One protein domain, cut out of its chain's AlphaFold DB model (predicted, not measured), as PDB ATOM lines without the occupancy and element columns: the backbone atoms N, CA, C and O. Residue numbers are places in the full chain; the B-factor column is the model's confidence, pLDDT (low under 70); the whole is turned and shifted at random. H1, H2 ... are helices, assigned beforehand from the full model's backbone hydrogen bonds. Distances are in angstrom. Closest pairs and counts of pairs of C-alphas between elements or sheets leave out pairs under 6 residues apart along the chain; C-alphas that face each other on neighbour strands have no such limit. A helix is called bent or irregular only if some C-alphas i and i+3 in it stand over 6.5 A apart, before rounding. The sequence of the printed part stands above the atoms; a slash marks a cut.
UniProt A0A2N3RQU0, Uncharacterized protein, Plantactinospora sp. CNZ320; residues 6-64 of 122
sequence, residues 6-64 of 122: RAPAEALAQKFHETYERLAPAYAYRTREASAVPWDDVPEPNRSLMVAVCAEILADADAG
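Overview. This is residues 6 to 64 of the 122 residues of an uncharacterized protein of Plantactinospora sp. CNZ320 (UniProt A0A2N3RQU0). Two long helices stand at about a right angle, H1 packing with its first residues, 6 to 13, on H2 and then running away from it. A long link, residues 28 to 43, folds back from the far end of H1 to the start of H2, and residues 23 to 28 stick out. The printed part has 59 residues, with two named helices in the order H1, H2 and no named strand; its class is all helix. It is only just compact, close to loose, with a radius of gyration of the C-alphas of 12.2 A, and flat, spanning 35 by 24 by 13 A.

Arrangement. H1, residues 6 to 27, touches H2, residues 44 to 62, with its residues 6 to 13 alone. The closest C-alphas of the two are those of Ala 9 and Ala 55, 4.8 A apart. Their lines stand about perpendicular, at 74 degrees, and their centres are 11.5 A apart. H1 has a kink of 33 degrees near residue 21. Residues 23 to 28, of which 23 to 27 belong to H1, stand free. In H2 every O i to N i+4 pair is within hydrogen-bond range; in H1 15 of 18 are.

Along the chain. H1 begins at C-alpha 6 (-22.294, 17.423, -44.862) and ends at C-alpha 27 (7.830, 21.364, -42.243), 30.5 A away. It is irregular: C-alphas 22 and 25 are 7.1 A apart. H2 measures 26.5 A from its first to its last C-alpha and ends at C-alpha 62 (-17.951, 16.486, -57.964).

Size, cuts and confidence. The two C-alphas farthest apart, those of Glu 33 and Gly 64, are 36.2 A apart. The printed part has no cut. The link from H1 to H2, 16 residues, is long. The mean pLDDT of the printed part is 91.6, and residues 62 to 64 are under 70.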
ATOM      1  N   ARG A   6     -22.716  16.963 -46.201       76.19
ATOM      2  CA  ARG A   6     -22.294  17.423 -44.862       76.19
ATOM      3  C   ARG A   6     -21.447  16.386 -44.116       76.19
ATOM      4  O   ARG A   6     -20.401  16.738 -43.579       76.19
ATOM      5  N   ALA A   7     -21.882  15.126 -44.086       81.25
ATOM      6  CA  ALA A   7     -21.144  14.061 -43.400       81.25
ATOM      7  C   ALA A   7     -19.797  13.733 -44.087       81.25
ATOM      8  O   ALA A   7     -18.786  13.635 -43.386       81.25
ATOM      9  N   PRO A   8     -19.722  13.649 -45.432       89.50
ATOM     10  CA  PRO A   8     -18.445  13.579 -46.143       89.50
ATOM     11  C   PRO A   8     -17.507  14.761 -45.854       89.50
ATOM     12  O   PRO A   8     -16.313  14.555 -45.628       89.50
ATOM     13  N   ALA A   9     -18.035  15.989 -45.816       95.06
ATOM     14  CA  ALA A   9     -17.243  17.191 -45.555       95.06
ATOM     15  C   ALA A   9     -16.648  17.207 -44.141       95.06
ATOM     16  O   ALA A   9     -15.485  17.574 -43.970       95.06
ATOM     17  N   GLU A  10     -17.407  16.775 -43.134       96.25
ATOM     18  CA  GLU A  10     -16.920  16.685 -41.755       96.25
ATOM     19  C   GLU A  10     -15.819  15.631 -41.595       96.25
ATOM     20  O   GLU A  10     -14.769  15.919 -41.017       96.25
ATOM     21  N   ALA A  11     -15.998  14.451 -42.190       96.38
ATOM     22  CA  ALA A  11     -14.974  13.408 -42.185       96.38
ATOM     23  C   ALA A  11     -13.680  13.863 -42.886       96.38
ATOM     24  O   ALA A  11     -12.572  13.582 -42.414       96.38
ATOM     25  N   LEU A  12     -13.799  14.591 -44.003       96.75
ATOM     26  CA  LEU A  12     -12.648  15.164 -44.699       96.75
ATOM     27  C   LEU A  12     -11.952  16.235 -43.850       96.75
ATOM     28  O   LEU A  12     -10.723  16.230 -43.763       96.75
ATOM     29  N   ALA A  13     -12.716  17.104 -43.187       97.62
ATOM     30  CA  ALA A  13     -12.185  18.149 -42.319       97.62
ATOM     31  C   ALA A  13     -11.422  17.573 -41.118       97.62
ATOM     32  O   ALA A  13     -10.308  18.021 -40.833       97.62
ATOM     33  N   GLN A  14     -11.956  16.528 -40.480       97.88
ATOM     34  CA  GLN A  14     -11.263  15.806 -39.413       97.88
ATOM     35  C   GLN A  14      -9.935  15.228 -39.913       97.88
ATOM     36  O   GLN A  14      -8.876  15.471 -39.328       97.88
ATOM     37  N   LYS A  15      -9.967  14.509 -41.039       97.88
ATOM     38  CA  LYS A  15      -8.767  13.905 -41.627       97.88
ATOM     39  C   LYS A  15      -7.729  14.957 -42.016       97.88
ATOM     40  O   LYS A  15      -6.530  14.719 -41.846       97.88
ATOM     41  N   PHE A  16      -8.175  16.094 -42.548       96.50
ATOM     42  CA  PHE A  16      -7.322  17.237 -42.852       96.50
ATOM     43  C   PHE A  16      -6.641  17.746 -41.585       96.50
ATOM     44  O   PHE A  16      -5.415  17.804 -41.564       96.50
ATOM     45  N   HIS A  17      -7.407  18.044 -40.533       97.19
ATOM     46  CA  HIS A  17      -6.897  18.547 -39.257       97.19
ATOM     47  C   HIS A  17      -5.822  17.629 -38.671       97.19
ATOM     48  O   HIS A  17      -4.676  18.035 -38.481       97.19
ATOM     49  N   GLU A  18      -6.153  16.352 -38.487       97.12
ATOM     50  CA  GLU A  18      -5.241  15.354 -37.917       97.12
ATOM     51  C   GLU A  18      -3.975  15.174 -38.768       97.12
ATOM     52  O   GLU A  18      -2.861  15.041 -38.251       97.12
ATOM     53  N   THR A  19      -4.124  15.190 -40.095       97.25
ATOM     54  CA  THR A  19      -2.989  15.097 -41.021       97.25
ATOM     55  C   THR A  19      -2.119  16.344 -40.962       97.25
ATOM     56  O   THR A  19      -0.894  16.225 -40.968       97.25
ATOM     57  N   TYR A  20      -2.731  17.522 -40.892       95.12
ATOM     58  CA  TYR A  20      -2.039  18.800 -40.840       95.12
ATOM     59  C   TYR A  20      -1.225  18.931 -39.551       95.12
ATOM     60  O   TYR A  20      -0.030  19.208 -39.625       95.12
ATOM     61  N   GLU A  21      -1.813  18.618 -38.394       96.00
ATOM     62  CA  GLU A  21      -1.119  18.586 -37.097       96.00
ATOM     63  C   GLU A  21       0.049  17.590 -37.092       96.00
ATOM     64  O   GLU A  21       1.154  17.908 -36.648       96.00
ATOM     65  N   ARG A  22      -0.156  16.391 -37.648       96.31
ATOM     66  CA  ARG A  22       0.892  15.365 -37.745       96.31
ATOM     67  C   ARG A  22       2.048  15.784 -38.656       96.31
ATOM     68  O   ARG A  22       3.193  15.427 -38.383       96.31
ATOM     69  N   LEU A  23       1.763  16.474 -39.761       97.06
ATOM     70  CA  LEU A  23       2.771  16.857 -40.753       97.06
ATOM     71  C   LEU A  23       3.463  18.181 -40.424       97.06
ATOM     72  O   LEU A  23       4.643  18.317 -40.739       97.06
ATOM     73  N   ALA A  24       2.787  19.133 -39.779       95.62
ATOM     74  CA  ALA A  24       3.304  20.479 -39.523       95.62
ATOM     75  C   ALA A  24       4.740  20.507 -38.943       95.62
ATOM     76  O   ALA A  24       5.580  21.216 -39.513       95.62
ATOM     77  N   PRO A  25       5.103  19.690 -37.927       94.50
ATOM     78  CA  PRO A  25       6.461  19.681 -37.380       94.50
ATOM     79  C   PRO A  25       7.540  19.282 -38.396       94.50
ATOM     80  O   PRO A  25       8.657  19.796 -38.336       94.50
ATOM     81  N   ALA A  26       7.215  18.405 -39.354       97.25
ATOM     82  CA  ALA A  26       8.142  17.986 -40.407       97.25
ATOM     83  C   ALA A  26       8.482  19.128 -41.382       97.25
ATOM     84  O   ALA A  26       9.521  19.091 -42.037       97.25
ATOM     85  N   TYR A  27       7.639  20.161 -41.433       96.38
ATOM     86  CA  TYR A  27       7.830  21.364 -42.243       96.38
ATOM     87  C   TYR A  27       8.243  22.581 -41.399       96.38
ATOM     88  O   TYR A  27       8.066  23.717 -41.833       96.38
ATOM     89  N   ALA A  28       8.783  22.357 -40.190       95.38
ATOM     90  CA  ALA A  28       9.160  23.405 -39.233       95.38
ATOM     91  C   ALA A  28       8.020  24.401 -38.927       95.38
ATOM     92  O   ALA A  28       8.261  25.557 -38.573       95.38
ATOM     93  N   TYR A  29       6.773  23.942 -39.058       93.69
ATOM     94  CA  TYR A  29       5.571  24.712 -38.788       93.69
ATOM     95  C   TYR A  29       4.903  24.207 -37.509       93.69
ATOM     96  O   TYR A  29       4.924  23.015 -37.201       93.69
ATOM     97  N   ARG A  30       4.289  25.121 -36.757       89.25
ATOM     98  CA  ARG A  30       3.423  24.789 -35.626       89.25
ATOM     99  C   ARG A  30       2.087  25.477 -35.840       89.25
ATOM    100  O   ARG A  30       2.033  26.669 -36.143       89.25
ATOM    101  N   THR A  31       1.027  24.708 -35.675       87.56
ATOM    102  CA  THR A  31      -0.349  25.186 -35.734       87.56
ATOM    103  C   THR A  31      -0.653  26.108 -34.549       87.56
ATOM    104  O   THR A  31       0.101  26.199 -33.573       87.56
ATOM    105  N   ARG A  32      -1.742  26.874 -34.645       89.38
ATOM    106  CA  ARG A  32      -2.141  27.799 -33.574       89.38
ATOM    107  C   ARG A  32      -2.559  26.996 -32.346       89.38
ATOM    108  O   ARG A  32      -3.340  26.066 -32.476       89.38
ATOM    109  N   GLU A  33      -2.129  27.406 -31.154       85.75
ATOM    110  CA  GLU A  33      -2.421  26.665 -29.913       85.75
ATOM    111  C   GLU A  33      -3.918  26.434 -29.680       85.75
ATOM    112  O   GLU A  33      -4.310  25.374 -29.213       85.75
ATOM    113  N   ALA A  34      -4.763  27.388 -30.083       83.06
ATOM    114  CA  ALA A  34      -6.216  27.281 -29.964       83.06
ATOM    115  C   ALA A  34      -6.851  26.194 -30.856       83.06
ATOM    116  O   ALA A  34      -7.996  25.824 -30.626       83.06
ATOM    117  N   SER A  35      -6.153  25.729 -31.895       83.44
ATOM    118  CA  SER A  35      -6.610  24.655 -32.784       83.44
ATOM    119  C   SER A  35      -5.740  23.403 -32.703       83.44
ATOM    120  O   SER A  35      -6.165  22.373 -33.201       83.44
ATOM    121  N   ALA A  36      -4.572  23.465 -32.057       91.81
ATOM    122  CA  ALA A  36      -3.634  22.355 -31.869       91.81
ATOM    123  C   ALA A  36      -4.107  21.371 -30.779       91.81
ATOM    124  O   ALA A  36      -3.409  21.107 -29.799       91.81
ATOM    125  N   VAL A  37      -5.336  20.883 -30.922       94.94
ATOM    126  CA  VAL A  37      -6.048  20.011 -29.981       94.94
ATOM    127  C   VAL A  37      -6.681  18.840 -30.746       94.94
ATOM    128  O   VAL A  37      -6.777  18.907 -31.978       94.94
ATOM    129  N   PRO A  38      -7.091  17.749 -30.071       96.44
ATOM    130  CA  PRO A  38      -7.885  16.698 -30.704       96.44
ATOM    131  C   PRO A  38      -9.115  17.271 -31.416       96.44
ATOM    132  O   PRO A  38      -9.658  18.284 -30.986       96.44
ATOM    133  N   TRP A  39      -9.558  16.623 -32.498       96.44
ATOM    134  CA  TRP A  39     -10.660  17.114 -33.338       96.44
ATOM    135  C   TRP A  39     -11.922  17.486 -32.543       96.44
ATOM    136  O   TRP A  39     -12.501  18.554 -32.755       96.44
ATOM    137  N   ASP A  40     -12.299  16.645 -31.580       96.56
ATOM    138  CA  ASP A  40     -13.487  16.847 -30.742       96.56
ATOM    139  C   ASP A  40     -13.395  18.110 -29.868       96.56
ATOM    140  O   ASP A  40     -14.419  18.721 -29.546       96.56
ATOM    141  N   ASP A  41     -12.171  18.543 -29.555       96.62
ATOM    142  CA  ASP A  41     -11.864  19.706 -28.722       96.62
ATOM    143  C   ASP A  41     -11.615  20.985 -29.544       96.62
ATOM    144  O   ASP A  41     -11.429  22.066 -28.973       96.62
ATOM    145  N   VAL A  42     -11.605  20.901 -30.881       95.75
ATOM    146  CA  VAL A  42     -11.418  22.072 -31.749       95.75
ATOM    147  C   VAL A  42     -12.583  23.051 -31.540       95.75
ATOM    148  O   VAL A  42     -13.746  22.651 -31.642       95.75
ATOM    149  N   PRO A  43     -12.315  24.354 -31.303       96.00
ATOM    150  CA  PRO A  43     -13.371  25.345 -31.126       96.00
ATOM    151  C   PRO A  43     -14.354  25.362 -32.298       96.00
ATOM    152  O   PRO A  43     -13.934  25.412 -33.457       96.00
ATOM    153  N   GLU A  44     -15.652  25.410 -31.990       95.56
ATOM    154  CA  GLU A  44     -16.732  25.337 -32.985       95.56
ATOM    155  C   GLU A  44     -16.530  26.265 -34.195       95.56
ATOM    156  O   GLU A  44     -16.639  25.776 -35.316       95.56
ATOM    157  N   PRO A  45     -16.143  27.553 -34.051       95.69
ATOM    158  CA  PRO A  45     -15.932  28.411 -35.218       95.69
ATOM    159  C   PRO A  45     -14.841  27.900 -36.170       95.69
ATOM    160  O   PRO A  45     -14.968  28.028 -37.386       95.69
ATOM    161  N   ASN A  46     -13.777  27.300 -35.626       94.94
ATOM    162  CA  ASN A  46     -12.681  26.750 -36.422       94.94
ATOM    163  C   ASN A  46     -13.108  25.442 -37.092       94.94
ATOM    164  O   ASN A  46     -12.849  25.262 -38.282       94.94
ATOM    165  N   ARG A  47     -13.793  24.564 -36.349       95.69
ATOM    166  CA  ARG A  47     -14.335  23.309 -36.880       95.69
ATOM    167  C   ARG A  47     -15.323  23.583 -38.011       95.69
ATOM    168  O   ARG A  47     -15.133  23.085 -39.115       95.69
ATOM    169  N   SER A  48     -16.299  24.458 -37.773       96.06
ATOM    170  CA  SER A  48     -17.273  24.906 -38.772       96.06
ATOM    171  C   SER A  48     -16.606  25.440 -40.044       96.06
ATOM    172  O   SER A  48     -17.024  25.091 -41.146       96.06
ATOM    173  N   LEU A  49     -15.545  26.246 -39.919       96.06
ATOM    174  CA  LEU A  49     -14.809  26.751 -41.078       96.06
ATOM    175  C   LEU A  49     -14.125  25.623 -41.864       96.06
ATOM    176  O   LEU A  49     -14.219  25.603 -43.089       96.06
ATOM    177  N   MET A  50     -13.458  24.684 -41.189       96.31
ATOM    178  CA  MET A  50     -12.811  23.550 -41.862       96.31
ATOM    179  C   MET A  50     -13.829  22.676 -42.604       96.31
ATOM    180  O   MET A  50     -13.575  22.291 -43.745       96.31
ATOM    181  N   VAL A  51     -14.992  22.416 -41.995       97.19
ATOM    182  CA  VAL A  51     -16.094  21.677 -42.632       97.19
ATOM    183  C   VAL A  51     -16.606  22.419 -43.864       97.19
ATOM    184  O   VAL A  51     -16.743  21.808 -44.919       97.19
ATOM    185  N   ALA A  52     -16.837  23.732 -43.765       96.44
ATOM    186  CA  ALA A  52     -17.295  24.538 -44.895       96.44
ATOM    187  C   ALA A  52     -16.295  24.512 -46.062       96.44
ATOM    188  O   ALA A  52     -16.686  24.271 -47.198       96.44
ATOM    189  N   VAL A  53     -14.998  24.675 -45.784       96.25
ATOM    190  CA  VAL A  53     -13.941  24.585 -46.807       96.25
ATOM    191  C   VAL A  53     -13.925  23.208 -47.474       96.25
ATOM    192  O   VAL A  53     -13.823  23.115 -48.693       96.25
ATOM    193  N   CYS A  54     -14.043  22.132 -46.696       96.31
ATOM    194  CA  CYS A  54     -14.059  20.774 -47.240       96.31
ATOM    195  C   CYS A  54     -15.316  20.491 -48.071       96.31
ATOM    196  O   CYS A  54     -15.224  19.776 -49.064       96.31
ATOM    197  N   ALA A  55     -16.463  21.062 -47.700       94.19
ATOM    198  CA  ALA A  55     -17.686  20.964 -48.488       94.19
ATOM    199  C   ALA A  55     -17.525  21.622 -49.867       94.19
ATOM    200  O   ALA A  55     -17.899  21.012 -50.863       94.19
ATOM    201  N   GLU A  56     -16.913  22.809 -49.935       93.31
ATOM    202  CA  GLU A  56     -16.617  23.486 -51.209       93.31
ATOM    203  C   GLU A  56     -15.652  22.660 -52.077       93.31
ATOM    204  O   GLU A  56     -15.912  22.450 -53.256       93.31
ATOM    205  N   ILE A  57     -14.584  22.101 -51.490       92.62
ATOM    206  CA  ILE A  57     -13.636  21.240 -52.223       92.62
ATOM    207  C   ILE A  57     -14.329  19.998 -52.797       92.62
ATOM    208  O   ILE A  57     -14.029  19.592 -53.916       92.62
ATOM    209  N   LEU A  58     -15.228  19.370 -52.031       89.06
ATOM    210  CA  LEU A  58     -15.982  18.208 -52.505       89.06
ATOM    211  C   LEU A  58     -16.968  18.589 -53.611       89.06
ATOM    212  O   LEU A  58     -17.061  17.866 -54.596       89.06
ATOM    213  N   ALA A  59     -17.647  19.731 -53.489       85.25
ATOM    214  CA  ALA A  59     -18.531  20.233 -54.536       85.25
ATOM    215  C   ALA A  59     -17.766  20.521 -55.841       85.25
ATOM    216  O   ALA A  59     -18.244  20.162 -56.916       85.25
ATOM    217  N   ASP A  60     -16.562  21.094 -55.754       81.19
ATOM    218  CA  ASP A  60     -15.683  21.319 -56.908       81.19
ATOM    219  C   ASP A  60     -15.139  20.006 -57.497       81.19
ATOM    220  O   ASP A  60     -15.013  19.876 -58.716       81.19
ATOM    221  N   ALA A  61     -14.827  19.014 -56.656       76.06
ATOM    222  CA  ALA A  61     -14.391  17.692 -57.107       76.06
ATOM    223  C   ALA A  61     -15.519  16.937 -57.832       76.06
ATOM    224  O   ALA A  61     -15.276  16.311 -58.864       76.06
ATOM    225  N   ASP A  62     -16.753  17.052 -57.337       66.69
ATOM    226  CA  ASP A  62     -17.951  16.486 -57.964       66.69
ATOM    227  C   ASP A  62     -18.361  17.255 -59.235       66.69
ATOM    228  O   ASP A  62     -18.983  16.686 -60.132       66.69
ATOM    229  N   ALA A  63     -17.966  18.526 -59.372       60.97
ATOM    230  CA  ALA A  63     -18.167  19.303 -60.598       60.97
ATOM    231  C   ALA A  63     -17.291  18.819 -61.776       60.97
ATOM    232  O   ALA A  63     -17.472  19.267 -62.910       60.97
ATOM    233  N   GLY A  64     -16.351  17.901 -61.525       55.81
ATOM    234  CA  GLY A  64     -15.325  17.456 -62.463       55.81
ATOM    235  C   GLY A  64     -15.433  15.998 -62.903       55.81
ATOM    236  O   GLY A  64     -14.425  15.304 -62.852       55.81
TER     237      GLY A  64